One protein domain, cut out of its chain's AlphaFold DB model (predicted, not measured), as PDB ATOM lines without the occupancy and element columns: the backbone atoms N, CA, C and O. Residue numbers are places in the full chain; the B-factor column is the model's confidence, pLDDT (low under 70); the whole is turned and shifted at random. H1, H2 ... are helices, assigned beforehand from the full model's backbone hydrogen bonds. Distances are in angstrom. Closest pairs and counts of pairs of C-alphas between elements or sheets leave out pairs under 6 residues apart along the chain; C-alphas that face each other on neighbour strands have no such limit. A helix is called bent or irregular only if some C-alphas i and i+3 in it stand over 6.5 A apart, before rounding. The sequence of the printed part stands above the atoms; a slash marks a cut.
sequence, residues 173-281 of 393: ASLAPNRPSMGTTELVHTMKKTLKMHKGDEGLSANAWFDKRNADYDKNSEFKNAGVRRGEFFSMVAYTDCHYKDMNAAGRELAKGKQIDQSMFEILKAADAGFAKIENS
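What this domain is: This is residues 173 to 281 of the 393 residues of an uncharacterized protein of Thalassocella blandensis (UniProt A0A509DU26). Arm H4a of the sharply bent helix H4 crosses H5 at the core; H1 and H2 pack on H4a, and H4b reaches to one side. The 109 printed residues hold five named helices, H1 to H5, and no named strand: all helix. It is compact, radius of gyration of the C-alphas 13.5 A, spanning 37 by 32 by 21 A.

Where its parts are: H4, residues 230 to 255, was assigned as one helix by its hydrogen bonds but is bent, C-alphas 242 and 245 being 8.0 A apart; H4a is residues 230 to 242, H4b 245 to 255. H5, residues 262 to 279, is 25.5 A long, ending at C-alpha 279 (54.078, 84.207, 145.228). H1 is residues 184 to 194, beginning at C-alpha 184 (60.378, 67.354, 134.199); H2 206 to 219, 20.1 A; H3 221 to 225.

How they stand to each other: H4a touches H5, about perpendicular at 79 degrees, closest C-alphas Met 236 and Ala 271, 4.6 A. H1 touches H4a at a shallow tilt of 25 degrees, closest C-alphas Thr 184 and Gly 231, 4.7 A. In each helix or arm every O i to N i+4 pair is within hydrogen-bond range.

The domain as a whole: The printed part has no cut; H1 to H2 is a long link. Residues 173 to 181 and 197 to 202 are under pLDDT 70.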
ATOM      1  N   ALA A 173      47.231  70.889 145.464       51.47
ATOM      2  CA  ALA A 173      48.062  69.910 146.161       51.47
ATOM      3  C   ALA A 173      47.293  69.176 147.276       51.47
ATOM      4  O   ALA A 173      47.558  68.003 147.511       51.47
ATOM      5  N   SER A 174      46.308  69.838 147.890       50.94
ATOM      6  CA  SER A 174      45.404  69.263 148.896       50.94
ATOM      7  C   SER A 174      44.295  68.371 148.309       50.94
ATOM      8  O   SER A 174      43.694  67.576 149.027       50.94
ATOM      9  N   LEU A 175      44.038  68.484 147.002       49.69
ATOM     10  CA  LEU A 175      43.046  67.712 146.244       49.69
ATOM     11  C   LEU A 175      43.681  66.528 145.492       49.69
ATOM     12  O   LEU A 175      42.977  65.739 144.863       49.69
ATOM     13  N   ALA A 176      45.012  66.403 145.533       48.00
ATOM     14  CA  ALA A 176      45.758  65.344 144.870       48.00
ATOM     15  C   ALA A 176      45.835  64.081 145.741       48.00
ATOM     16  O   ALA A 176      46.176  64.181 146.919       48.00
ATOM     17  N   PRO A 177      45.673  62.872 145.173       49.12
ATOM     18  CA  PRO A 177      46.188  61.665 145.810       49.12
ATOM     19  C   PRO A 177      47.687  61.840 146.112       49.12
ATOM     20  O   PRO A 177      48.419  62.371 145.271       49.12
ATOM     21  N   ASN A 178      48.155  61.375 147.279       50.16
ATOM     22  CA  ASN A 178      49.572  61.359 147.670       50.16
ATOM     23  C   ASN A 178      50.400  60.521 146.677       50.16
ATOM     24  O   ASN A 178      50.635  59.331 146.884       50.16
ATOM     25  N   ARG A 179      50.819  61.128 145.565       53.41
ATOM     26  CA  ARG A 179      51.680  60.524 144.545       53.41
ATOM     27  C   ARG A 179      52.962  61.336 144.369       53.41
ATOM     28  O   ARG A 179      52.914  62.568 144.488       53.41
ATOM     29  N   PRO A 180      54.092  60.670 144.056       57.72
ATOM     30  CA  PRO A 180      55.340  61.346 143.728       57.72
ATOM     31  C   PRO A 180      55.125  62.369 142.608       57.72
ATOM     32  O   PRO A 180      54.407  62.102 141.648       57.72
ATOM     33  N   SER A 181      55.748  63.542 142.733       65.25
ATOM     34  CA  SER A 181      55.762  64.545 141.664       65.25
ATOM     35  C   SER A 181      56.375  63.937 140.405       65.25
ATOM     36  O   SER A 181      57.495  63.435 140.458       65.25
ATOM     37  N   MET A 182      55.684  64.077 139.274       73.56
ATOM     38  CA  MET A 182      56.209  63.709 137.961       73.56
ATOM     39  C   MET A 182      57.530  64.449 137.671       73.56
ATOM     40  O   MET A 182      57.698  65.617 138.057       73.56
ATOM     41  N   GLY A 183      58.482  63.774 137.018       77.69
ATOM     42  CA  GLY A 183      59.746  64.383 136.594       77.69
ATOM     43  C   GLY A 183      59.544  65.417 135.478       77.69
ATOM     44  O   GLY A 183      58.532  65.411 134.785       77.69
ATOM     45  N   THR A 184      60.516  66.312 135.247       76.94
ATOM     46  CA  THR A 184      60.378  67.354 134.199       76.94
ATOM     47  C   THR A 184      60.201  66.757 132.799       76.94
ATOM     48  O   THR A 184      59.346  67.216 132.049       76.94
ATOM     49  N   THR A 185      60.967  65.721 132.446       81.31
ATOM     50  CA  THR A 185      60.872  65.058 131.133       81.31
ATOM     51  C   THR A 185      59.500  64.418 130.913       81.31
ATOM     52  O   THR A 185      58.894  64.583 129.856       81.31
ATOM     53  N   GLU A 186      58.987  63.728 131.931       84.62
ATOM     54  CA  GLU A 186      57.660  63.108 131.917       84.62
ATOM     55  C   GLU A 186      56.550  64.161 131.821       84.62
ATOM     56  O   GLU A 186      55.605  63.988 131.052       84.62
ATOM     57  N   LEU A 187      56.690  65.290 132.526       82.31
ATOM     58  CA  LEU A 187      55.726  66.386 132.468       82.31
ATOM     59  C   LEU A 187      55.699  67.039 131.082       82.31
ATOM     60  O   LEU A 187      54.623  67.273 130.548       82.31
ATOM     61  N   VAL A 188      56.856  67.259 130.448       84.75
ATOM     62  CA  VAL A 188      56.931  67.771 129.066       84.75
ATOM     63  C   VAL A 188      56.232  66.825 128.089       84.75
ATOM     64  O   VAL A 188      55.454  67.271 127.245       84.75
ATOM     65  N   HIS A 189      56.475  65.517 128.199       87.75
ATOM     66  CA  HIS A 189      55.785  64.523 127.374       87.75
ATOM     67  C   HIS A 189      54.263  64.551 127.610       87.75
ATOM     68  O   HIS A 189      53.478  64.569 126.658       87.75
ATOM     69  N   THR A 190      53.849  64.632 128.875       86.56
ATOM     70  CA  THR A 190      52.445  64.728 129.295       86.56
ATOM     71  C   THR A 190      51.776  65.984 128.737       86.56
ATOM     72  O   THR A 190      50.701  65.891 128.144       86.56
ATOM     73  N   MET A 191      52.429  67.144 128.823       83.88
ATOM     74  CA  MET A 191      51.949  68.405 128.254       83.88
ATOM     75  C   MET A 191      51.774  68.324 126.736       83.88
ATOM     76  O   MET A 191      50.709  68.683 126.238       83.88
ATOM     77  N   LYS A 192      52.763  67.790 125.999       83.75
ATOM     78  CA  LYS A 192      52.677  67.618 124.534       83.75
ATOM     79  C   LYS A 192      51.449  66.805 124.122       83.75
ATOM     80  O   LYS A 192      50.779  67.163 123.157       83.75
ATOM     81  N   LYS A 193      51.156  65.728 124.856       84.19
ATOM     82  CA  LYS A 193      50.012  64.847 124.591       84.19
ATOM     83  C   LYS A 193      48.676  65.501 124.959       84.19
ATOM     84  O   LYS A 193      47.718  65.401 124.201       84.19
ATOM     85  N   THR A 194      48.618  66.138 126.123       81.00
ATOM     86  CA  THR A 194      47.358  66.560 126.758       81.00
ATOM     87  C   THR A 194      46.864  67.885 126.228       81.00
ATOM     88  O   THR A 194      45.693  68.018 125.890       81.00
ATOM     89  N   LEU A 195      47.766  68.858 126.121       74.25
ATOM     90  CA  LEU A 195      47.400  70.205 125.715       74.25
ATOM     91  C   LEU A 195      47.172  70.302 124.207       74.25
ATOM     92  O   LEU A 195      46.725  71.333 123.738       74.25
ATOM     93  N   LYS A 196      47.438  69.231 123.436       73.94
ATOM     94  CA  LYS A 196      47.394  69.245 121.965       73.94
ATOM     95  C   LYS A 196      48.019  70.542 121.459       73.94
ATOM     96  O   LYS A 196      47.325  71.338 120.838       73.94
ATOM     97  N   MET A 197      49.290  70.772 121.807       66.56
ATOM     98  CA  MET A 197      50.037  71.985 121.461       66.56
ATOM     99  C   MET A 197      50.049  72.143 119.932       66.56
ATOM    100  O   MET A 197      50.963  71.688 119.237       66.56
ATOM    101  N   HIS A 198      48.977  72.715 119.391       59.53
ATOM    102  CA  HIS A 198      48.884  73.166 118.022       59.53
ATOM    103  C   HIS A 198      49.850  74.341 117.887       59.53
ATOM    104  O   HIS A 198      50.400  74.815 118.881       59.53
ATOM    105  N   LYS A 199      50.090  74.792 116.656       54.75
ATOM    106  CA  LYS A 199      50.756  76.072 116.427       54.75
ATOM    107  C   LYS A 199      50.112  77.102 117.360       54.75
ATOM    108  O   LYS A 199      48.956  77.435 117.125       54.75
ATOM    109  N   GLY A 200      50.792  77.471 118.453       55.66
ATOM    110  CA  GLY A 200      50.243  78.399 119.447       55.66
ATOM    111  C   GLY A 200      50.000  79.759 118.800       55.66
ATOM    112  O   GLY A 200      50.208  79.906 117.595       55.66
ATOM    113  N   ASP A 201      49.659  80.781 119.575       53.88
ATOM    114  CA  ASP A 201      49.465  82.139 119.034       53.88
ATOM    115  C   ASP A 201      50.688  82.642 118.230       53.88
ATOM    116  O   ASP A 201      50.572  83.462 117.323       53.88
ATOM    117  N   GLU A 202      51.863  82.055 118.477       62.25
ATOM    118  CA  GLU A 202      53.119  82.316 117.768       62.25
ATOM    119  C   GLU A 202      53.401  81.410 116.549       62.25
ATOM    120  O   GLU A 202      54.474  81.485 115.953       62.25
ATOM    121  N   GLY A 203      52.504  80.500 116.171       71.56
ATOM    122  CA  GLY A 203      52.699  79.636 115.002       71.56
ATOM    123  C   GLY A 203      53.682  78.464 115.196       71.56
ATOM    124  O   GLY A 203      53.970  77.746 114.233       71.56
ATOM    125  N   LEU A 204      54.220  78.263 116.406       75.19
ATOM    126  CA  LEU A 204      55.330  77.339 116.687       75.19
ATOM    127  C   LEU A 204      54.894  75.872 116.785       75.19
ATOM    128  O   LEU A 204      53.870  75.553 117.378       75.19
ATOM    129  N   SER A 205      55.715  74.947 116.277       82.81
ATOM    130  CA  SER A 205      55.532  73.520 116.581       82.81
ATOM    131  C   SER A 205      55.718  73.262 118.079       82.81
ATOM    132  O   SER A 205      56.441  74.000 118.748       82.81
ATOM    133  N   ALA A 206      55.131  72.182 118.606       83.06
ATOM    134  CA  ALA A 206      55.263  71.841 120.023       83.06
ATOM    135  C   ALA A 206      56.735  71.811 120.483       83.06
ATOM    136  O   ALA A 206      57.069  72.409 121.498       83.06
ATOM    137  N   ASN A 207      57.634  71.174 119.721       84.88
ATOM    138  CA  ASN A 207      59.062  71.128 120.065       84.88
ATOM    139  C   ASN A 207      59.703  72.522 120.059       84.88
ATOM    140  O   ASN A 207      60.346  72.881 121.039       84.88
ATOM    141  N   ALA A 208      59.451  73.328 119.022       87.25
ATOM    142  CA  ALA A 208      59.987  74.687 118.941       87.25
ATOM    143  C   ALA A 208      59.478  75.584 120.085       87.25
ATOM    144  O   ALA A 208      60.227  76.414 120.598       87.25
ATOM    145  N   TRP A 209      58.227  75.395 120.518       87.94
ATOM    146  CA  TRP A 209      57.677  76.085 121.683       87.94
ATOM    147  C   TRP A 209      58.430  75.701 122.964       87.94
ATOM    148  O   TRP A 209      58.885  76.587 123.685       87.94
ATOM    149  N   PHE A 210      58.652  74.406 123.224       89.06
ATOM    150  CA  PHE A 210      59.415  73.967 124.405       89.06
ATOM    151  C   PHE A 210      60.866  74.453 124.380       89.06
ATOM    152  O   PHE A 210      61.361  74.900 125.412       89.06
ATOM    153  N   ASP A 211      61.534  74.422 123.226       89.75
ATOM    154  CA  ASP A 211      62.907  74.915 123.087       89.75
ATOM    155  C   ASP A 211      62.985  76.416 123.395       89.75
ATOM    156  O   ASP A 211      63.839  76.862 124.170       89.75
ATOM    157  N   LYS A 212      62.031  77.197 122.866       90.69
ATOM    158  CA  LYS A 212      61.903  78.627 123.167       90.69
ATOM    159  C   LYS A 212      61.661  78.868 124.656       90.69
ATOM    160  O   LYS A 212      62.373  79.669 125.258       90.69
ATOM    161  N   ARG A 213      60.704  78.167 125.273       91.12
ATOM    162  CA  ARG A 213      60.401  78.341 126.703       91.12
ATOM    163  C   ARG A 213      61.534  77.862 127.600       91.12
ATOM    164  O   ARG A 213      61.746  78.438 128.663       91.12
ATOM    165  N   ASN A 214      62.317  76.876 127.172       92.56
ATOM    166  CA  ASN A 214      63.530  76.483 127.880       92.56
ATOM    167  C   ASN A 214      64.577  77.609 127.855       92.56
ATOM    168  O   ASN A 214      65.127  77.959 128.897       92.56
ATOM    169  N   ALA A 215      64.784  78.241 126.696       92.69
ATOM    170  CA  ALA A 215      65.656  79.409 126.593       92.69
ATOM    171  C   ALA A 215      65.133  80.607 127.413       92.69
ATOM    172  O   ALA A 215      65.930  81.325 128.020       92.69
ATOM    173  N   ASP A 216      63.814  80.819 127.465       92.75
ATOM    174  CA  ASP A 216      63.207  81.838 128.328       92.75
ATOM    175  C   ASP A 216      63.464  81.530 129.812       92.75
ATOM    176  O   ASP A 216      63.882  82.420 130.552       92.75
ATOM    177  N   TYR A 217      63.295  80.282 130.262       94.81
ATOM    178  CA  TYR A 217      63.586  79.885 131.644       94.81
ATOM    179  C   TYR A 217      65.042  80.168 132.033       94.81
ATOM    180  O   TYR A 217      65.320  80.748 133.087       94.81
ATOM    181  N   ASP A 218      65.990  79.819 131.162       94.00
ATOM    182  CA  ASP A 218      67.412  80.029 131.432       94.00
ATOM    183  C   ASP A 218      67.768  81.529 131.530       94.00
ATOM    184  O   ASP A 218      68.674  81.896 132.285       94.00
ATOM    185  N   LYS A 219      67.013  82.411 130.861       93.62
ATOM    186  CA  LYS A 219      67.181  83.876 130.923       93.62
ATOM    187  C   LYS A 219      66.486  84.538 132.115       93.62
ATOM    188  O   LYS A 219      66.897  85.622 132.522       93.62
ATOM    189  N   ASN A 220      65.465  83.913 132.702       92.56
ATOM    190  CA  ASN A 220      64.677  84.519 133.777       92.56
ATOM    191  C   ASN A 220      65.127  84.027 135.162       92.56
ATOM    192  O   ASN A 220      64.642  83.028 135.699       92.56
ATOM    193  N   SER A 221      66.072  84.756 135.766       93.00
ATOM    194  CA  SER A 221      66.649  84.419 137.076       93.00
ATOM    195  C   SER A 221      65.646  84.458 138.232       93.00
ATOM    196  O   SER A 221      65.829  83.714 139.188       93.00
ATOM    197  N   GLU A 222      64.573  85.249 138.147       94.56
ATOM    198  CA  GLU A 222      63.542  85.325 139.195       94.56
ATOM    199  C   GLU A 222      62.844  83.978 139.433       94.56
ATOM    200  O   GLU A 222      62.749  83.533 140.575       94.56
ATOM    201  N   PHE A 223      62.476  83.260 138.365       94.69
ATOM    202  CA  PHE A 223      61.837  81.948 138.481       94.69
ATOM    203  C   PHE A 223      62.804  80.898 139.028       94.69
ATOM    204  O   PHE A 223      62.446  80.122 139.916       94.69
ATOM    205  N   LYS A 224      64.059  80.917 138.567       94.31
ATOM    206  CA  LYS A 224      65.109  80.023 139.079       94.31
ATOM    207  C   LYS A 224      65.386  80.258 140.564       94.31
ATOM    208  O   LYS A 224      65.409  79.308 141.339       94.31
ATOM    209  N   ASN A 225      65.539  81.517 140.966       95.75
ATOM    210  CA  ASN A 225      65.848  81.894 142.344       95.75
ATOM    211  C   ASN A 225      64.668  81.665 143.299       95.75
ATOM    212  O   ASN A 225      64.888  81.441 144.484       95.75
ATOM    213  N   ALA A 226      63.429  81.684 142.798       94.88
ATOM    214  CA  ALA A 226      62.249  81.261 143.551       94.88
ATOM    215  C   ALA A 226      62.126  79.728 143.690       94.88
ATOM    216  O   ALA A 226      61.209  79.237 144.344       94.88
ATOM    217  N   GLY A 227      63.018  78.949 143.066       95.06
ATOM    218  CA  GLY A 227      62.984  77.486 143.097       95.06
ATOM    219  C   GLY A 227      61.954  76.860 142.150       95.06
ATOM    220  O   GLY A 227      61.619  75.678 142.302       95.06
ATOM    221  N   VAL A 228      61.434  77.621 141.181       95.06
ATOM    222  CA  VAL A 228      60.546  77.092 140.135       95.06
ATOM    223  C   VAL A 228      61.354  76.157 139.244       95.06
ATOM    224  O   VAL A 228      62.379  76.539 138.677       95.06
ATOM    225  N   ARG A 229      60.896  74.914 139.110       94.44
ATOM    226  CA  ARG A 229      61.512  73.908 138.236       94.44
ATOM    227  C   ARG A 229      61.076  74.145 136.791       94.44
ATOM    228  O   ARG A 229      59.973  74.624 136.550       94.44
ATOM    229  N   ARG A 230      61.885  73.719 135.815       93.25
ATOM    230  CA  ARG A 230      61.564  73.847 134.377       93.25
ATOM    231  C   ARG A 230      60.159  73.358 134.011       93.25
ATOM    232  O   ARG A 230      59.443  74.046 133.301       93.25
ATOM    233  N   GLY A 231      59.743  72.201 134.524       91.25
ATOM    234  CA  GLY A 231      58.408  71.661 134.248       91.25
ATOM    235  C   GLY A 231      57.254  72.517 134.797       91.25
ATOM    236  O   GLY A 231      56.230  72.679 134.136       91.25
ATOM    237  N   GLU A 232      57.440  73.109 135.979       95.06
ATOM    238  CA  GLU A 232      56.481  74.050 136.577       95.06
ATOM    239  C   GLU A 232      56.423  75.326 135.736       95.06
ATOM    240  O   GLU A 232      55.343  75.755 135.348       95.06
ATOM    241  N   PHE A 233      57.589  75.853 135.347       95.12
ATOM    242  CA  PHE A 233      57.700  77.008 134.463       95.12
ATOM    243  C   PHE A 233      56.975  76.794 133.129       95.12
ATOM    244  O   PHE A 233      56.183  77.638 132.720       95.12
ATOM    245  N   PHE A 234      57.180  75.652 132.466       93.56
ATOM    246  CA  PHE A 234      56.463  75.342 131.226       93.56
ATOM    247  C   PHE A 234      54.952  75.301 131.440       93.56
ATOM    248  O   PHE A 234      54.215  75.816 130.607       93.56
ATOM    249  N   SER A 235      54.484  74.738 132.554       94.06
ATOM    250  CA  SER A 235      53.050  74.662 132.859       94.06
ATOM    251  C   SER A 235      52.448  76.046 133.134       94.06
ATOM    252  O   SER A 235      51.341  76.329 132.683       94.06
ATOM    253  N   MET A 236      53.195  76.936 133.803       95.38
ATOM    254  CA  MET A 236      52.802  78.336 134.010       95.38
ATOM    255  C   MET A 236      52.708  79.100 132.684       95.38
ATOM    256  O   MET A 236      51.742  79.820 132.462       95.38
ATOM    257  N   VAL A 237      53.685  78.937 131.787       93.19
ATOM    258  CA  VAL A 237      53.692  79.639 130.492       93.19
ATOM    259  C   VAL A 237      52.662  79.051 129.520       93.19
ATOM    260  O   VAL A 237      52.039  79.785 128.763       93.19
ATOM    261  N   ALA A 238      52.409  77.740 129.565       91.38
ATOM    262  CA  ALA A 238      51.344  77.119 128.775       91.38
ATOM    263  C   ALA A 238      49.955  77.649 129.161       91.38
ATOM    264  O   ALA A 238      49.106  77.829 128.283       91.38
ATOM    265  N   TYR A 239      49.733  77.928 130.454       91.81
ATOM    266  CA  TYR A 239      48.527  78.615 130.913       91.81
ATOM    267  C   TYR A 239      48.381  79.973 130.218       91.81
ATOM    268  O   TYR A 239      47.352  80.201 129.587       91.81
ATOM    269  N   THR A 240      49.406  80.828 130.275       88.12
ATOM    270  CA  THR A 240      49.328  82.200 129.745       88.12
ATOM    271  C   THR A 240      49.276  82.270 128.223       88.12
ATOM    272  O   THR A 240      48.620  83.148 127.686       88.12
ATOM    273  N   ASP A 241      49.951  81.356 127.523       86.44
ATOM    274  CA  ASP A 241      50.094  81.431 126.065       86.44
ATOM    275  C   ASP A 241      48.888  80.897 125.292       86.44
ATOM    276  O   ASP A 241      48.516  81.461 124.272       86.44
ATOM    277  N   CYS A 242      48.356  79.729 125.670       77.19
ATOM    278  CA  CYS A 242      47.439  79.025 124.765       77.19
ATOM    279  C   CYS A 242      46.442  78.068 125.429       77.19
ATOM    280  O   CYS A 242      45.500  77.638 124.765       77.19
ATOM    281  N   HIS A 243      46.580  77.758 126.725       85.50
ATOM    282  CA  HIS A 243      45.729  76.765 127.398       85.50
ATOM    283  C   HIS A 243      44.962  77.276 128.618       85.50
ATOM    284  O   HIS A 243      44.365  76.468 129.334       85.50
ATOM    285  N   TYR A 244      44.877  78.595 128.845       88.75
ATOM    286  CA  TYR A 244      44.115  79.131 129.981       88.75
ATOM    287  C   TYR A 244      42.661  78.635 130.012       88.75
ATOM    288  O   TYR A 244      42.129  78.388 131.092       88.75
ATOM    289  N   LYS A 245      42.003  78.461 128.853       88.75
ATOM    290  CA  LYS A 245      40.607  77.989 128.779       88.75
ATOM    291  C   LYS A 245      40.470  76.558 129.288       88.75
ATOM    292  O   LYS A 245      39.639  76.315 130.162       88.75
ATOM    293  N   ASP A 246      41.301  75.648 128.784       90.00
ATOM    294  CA  ASP A 246      41.269  74.227 129.148       90.00
ATOM    295  C   ASP A 246      41.663  74.031 130.616       90.00
ATOM    296  O   ASP A 246      40.986  73.322 131.362       90.00
ATOM    297  N   MET A 247      42.711  74.730 131.060       93.19
ATOM    298  CA  MET A 247      43.193  74.676 132.439       93.19
ATOM    299  C   MET A 247      42.177  75.276 133.421       93.19
ATOM    300  O   MET A 247      41.870  74.656 134.437       93.19
ATOM    301  N   ASN A 248      41.575  76.433 133.117       92.00
ATOM    302  CA  ASN A 248      40.530  77.013 133.970       92.00
ATOM    303  C   ASN A 248      39.257  76.161 133.988       92.00
ATOM    304  O   ASN A 248      38.615  76.060 135.033       92.00
ATOM    305  N   ALA A 249      38.875  75.544 132.865       91.25
ATOM    306  CA  ALA A 249      37.746  74.620 132.827       91.25
ATOM    307  C   ALA A 249      38.001  73.413 133.740       91.25
ATOM    308  O   ALA A 249      37.173  73.114 134.597       91.25
ATOM    309  N   ALA A 250      39.173  72.785 133.629       90.31
ATOM    310  CA  ALA A 250      39.563  71.670 134.484       90.31
ATOM    311  C   ALA A 250      39.655  72.068 135.971       90.31
ATOM    312  O   ALA A 250      39.132  71.354 136.825       90.31
ATOM    313  N   GLY A 251      40.220  73.237 136.285       90.38
ATOM    314  CA  GLY A 251      40.243  73.784 137.646       90.38
ATOM    315  C   GLY A 251      38.841  73.971 138.234       90.38
ATOM    316  O   GLY A 251      38.567  73.562 139.360       90.38
ATOM    317  N   ARG A 252      37.898  74.497 137.442       89.62
ATOM    318  CA  ARG A 252      36.495  74.651 137.859       89.62
ATOM    319  C   ARG A 252      35.776  73.323 138.056       89.62
ATOM    320  O   ARG A 252      34.906  73.245 138.919       89.62
ATOM    321  N   GLU A 253      36.095  72.291 137.279       90.00
ATOM    322  CA  GLU A 253      35.536  70.954 137.504       90.00
ATOM    323  C   GLU A 253      36.106  70.329 138.787       90.00
ATOM    324  O   GLU A 253      35.336  69.804 139.593       90.00
ATOM    325  N   LEU A 254      37.405  70.496 139.060       84.94
ATOM    326  CA  LEU A 254      38.018  70.100 140.334       84.94
ATOM    327  C   LEU A 254      37.409  70.826 141.537       84.94
ATOM    328  O   LEU A 254      37.113  70.191 142.545       84.94
ATOM    329  N   ALA A 255      37.154  72.132 141.425       82.88
ATOM    330  CA  ALA A 255      36.490  72.920 142.466       82.88
ATOM    331  C   ALA A 255      35.065  72.420 142.781       82.88
ATOM    332  O   ALA A 255      34.550  72.639 143.874       82.88
ATOM    333  N   LYS A 256      34.429  71.709 141.841       83.75
ATOM    334  CA  LYS A 256      33.136  71.031 142.038       83.75
ATOM    335  C   LYS A 256      33.286  69.592 142.552       83.75
ATOM    336  O   LYS A 256      32.294  68.871 142.607       83.75
ATOM    337  N   GLY A 257      34.501  69.152 142.880       83.50
ATOM    338  CA  GLY A 257      34.802  67.785 143.307       83.50
ATOM    339  C   GLY A 257      34.733  66.747 142.185       83.50
ATOM    340  O   GLY A 257      34.629  65.554 142.462       83.50
ATOM    341  N   LYS A 258      34.753  67.170 140.915       86.44
ATOM    342  CA  LYS A 258      34.718  66.241 139.784       86.44
ATOM    343  C   LYS A 258      36.116  65.738 139.452       86.44
ATOM    344  O   LYS A 258      37.102  66.460 139.579       86.44
ATOM    345  N   GLN A 259      36.179  64.501 138.970       84.75
ATOM    346  CA  GLN A 259      37.406  63.955 138.402       84.75
ATOM    347  C   GLN A 259      37.697  64.631 137.060       84.75
ATOM    348  O   GLN A 259      36.790  64.867 136.262       84.75
ATOM    349  N   ILE A 260      38.970  64.921 136.817       87.31
ATOM    350  CA  ILE A 260      39.469  65.411 135.532       87.31
ATOM    351  C   ILE A 260      40.502  64.430 134.982       87.31
ATOM    352  O   ILE A 260      40.977  63.553 135.704       87.31
ATOM    353  N   ASP A 261      40.866  64.589 133.710       89.69
ATOM    354  CA  ASP A 261      41.947  63.807 133.113       89.69
ATOM    355  C   ASP A 261      43.233  63.915 133.953       89.69
ATOM    356  O   ASP A 261      43.662  65.011 134.324       89.69
ATOM    357  N   GLN A 262      43.853  62.767 134.239       87.88
ATOM    358  CA  GLN A 262      45.037  62.680 135.100       87.88
ATOM    359  C   GLN A 262      46.191  63.538 134.577       87.88
ATOM    360  O   GLN A 262      46.955  64.108 135.352       87.88
ATOM    361  N   SER A 263      46.334  63.628 133.262       87.88
ATOM    362  CA  SER A 263      47.409  64.387 132.641       87.88
ATOM    363  C   SER A 263      47.176  65.885 132.830       87.88
ATOM    364  O   SER A 263      48.093  66.607 133.216       87.88
ATOM    365  N   MET A 264      45.935  66.347 132.643       90.75
ATOM    366  CA  MET A 264      45.547  67.734 132.926       90.75
ATOM    367  C   MET A 264      45.707  68.074 134.413       90.75
ATOM    368  O   MET A 264      46.162  69.165 134.752       90.75
ATOM    369  N   PHE A 265      45.399  67.129 135.302       89.56
ATOM    370  CA  PHE A 265      45.615  67.281 136.738       89.56
ATOM    371  C   PHE A 265      47.082  67.556 137.088       89.56
ATOM    372  O   PHE A 265      47.378  68.511 137.806       89.56
ATOM    373  N   GLU A 266      48.013  66.765 136.550       88.94
ATOM    374  CA  GLU A 266      49.448  66.949 136.803       88.94
ATOM    375  C   GLU A 266      49.970  68.281 136.243       88.94
ATOM    376  O   GLU A 266      50.797  68.937 136.878       88.94
ATOM    377  N   ILE A 267      49.438  68.733 135.102       91.19
ATOM    378  CA  ILE A 267      49.775  70.036 134.511       91.19
ATOM    379  C   ILE A 267      49.269  71.184 135.395       91.19
ATOM    380  O   ILE A 267      50.028  72.103 135.702       91.19
ATOM    381  N   LEU A 268      48.015  71.123 135.857       92.44
ATOM    382  CA  LEU A 268      47.455  72.111 136.784       92.44
ATOM    383  C   LEU A 268      48.239  72.170 138.094       92.44
ATOM    384  O   LEU A 268      48.560  73.257 138.572       92.44
ATOM    385  N   LYS A 269      48.584  71.007 138.655       91.00
ATOM    386  CA  LYS A 269      49.390  70.894 139.874       91.00
ATOM    387  C   LYS A 269      50.775  71.514 139.691       91.00
ATOM    388  O   LYS A 269      51.241  72.225 140.578       91.00
ATOM    389  N   ALA A 270      51.426  71.272 138.554       92.81
ATOM    390  CA  ALA A 270      52.727  71.856 138.246       92.81
ATOM    391  C   ALA A 270      52.653  73.381 138.058       92.81
ATOM    392  O   ALA A 270      53.524  74.091 138.561       92.81
ATOM    393  N   ALA A 271      51.613  73.886 137.386       95.00
ATOM    394  CA  ALA A 271      51.389  75.322 137.237       95.00
ATOM    395  C   ALA A 271      51.129  75.992 138.597       95.00
ATOM    396  O   ALA A 271      51.822  76.946 138.941       95.00
ATOM    397  N   ASP A 272      50.208  75.453 139.409       93.50
ATOM    398  CA  ASP A 272      49.901  75.983 140.748       93.50
ATOM    399  C   ASP A 272      51.128  75.966 141.669       93.50
ATOM    400  O   ASP A 272      51.392  76.950 142.354       93.50
ATOM    401  N   ALA A 273      51.934  74.897 141.641       92.31
ATOM    402  CA  ALA A 273      53.184  74.829 142.399       92.31
ATOM    403  C   ALA A 273      54.207  75.887 141.947       92.31
ATOM    404  O   ALA A 273      54.907  76.464 142.780       92.31
ATOM    405  N   GLY A 274      54.293  76.149 140.642       94.81
ATOM    406  CA  GLY A 274      55.147  77.194 140.086       94.81
ATOM    407  C   GLY A 274      54.713  78.596 140.521       94.81
ATOM    408  O   GLY A 274      55.533  79.350 141.047       94.81
ATOM    409  N   PHE A 275      53.420  78.915 140.390       95.25
ATOM    410  CA  PHE A 275      52.851  80.178 140.872       95.25
ATOM    411  C   PHE A 275      53.060  80.345 142.384       95.25
ATOM    412  O   PHE A 275      53.556  81.380 142.822       95.25
ATOM    413  N   ALA A 276      52.810  79.299 143.179       92.44
ATOM    414  CA  ALA A 276      53.016  79.317 144.627       92.44
ATOM    415  C   ALA A 276      54.448  79.664 145.036       92.44
ATOM    416  O   ALA A 276      54.655  80.383 146.009       92.44
ATOM    417  N   LYS A 277      55.451  79.165 144.310       94.38
ATOM    418  CA  LYS A 277      56.858  79.462 144.594       94.38
ATOM    419  C   LYS A 277      57.208  80.921 144.327       94.38
ATOM    420  O   LYS A 277      57.916  81.520 145.133       94.38
ATOM    421  N   ILE A 278      56.694  81.506 143.241       95.88
ATOM    422  CA  ILE A 278      56.893  82.935 142.962       95.88
ATOM    423  C   ILE A 278      56.165  83.783 143.993       95.88
ATOM    424  O   ILE A 278      56.794  84.645 144.605       95.88
ATOM    425  N   GLU A 279      54.885  83.500 144.236       93.12
ATOM    426  CA  GLU A 279      54.078  84.207 145.228       93.12
ATOM    427  C   GLU A 279      54.725  84.144 146.614       93.12
ATOM    428  O   GLU A 279      54.765  85.158 147.304       93.12
ATOM    429  N   ASN A 280      55.318  83.008 146.998       92.06
ATOM    430  CA  ASN A 280      56.010  82.839 148.279       92.06
ATOM    431  C   ASN A 280      57.415  83.462 148.346       92.06
ATOM    432  O   ASN A 280      58.010  83.508 149.423       92.06
ATOM    433  N   SER A 281      57.938  83.976 147.235       94.44
ATOM    434  CA  SER A 281      59.268  84.580 147.149       94.44
ATOM    435  C   SER A 281      59.229  86.111 147.234       94.44
ATOM    436  O   SER A 281      58.171  86.734 147.201       94.44
TER     437      SER A 281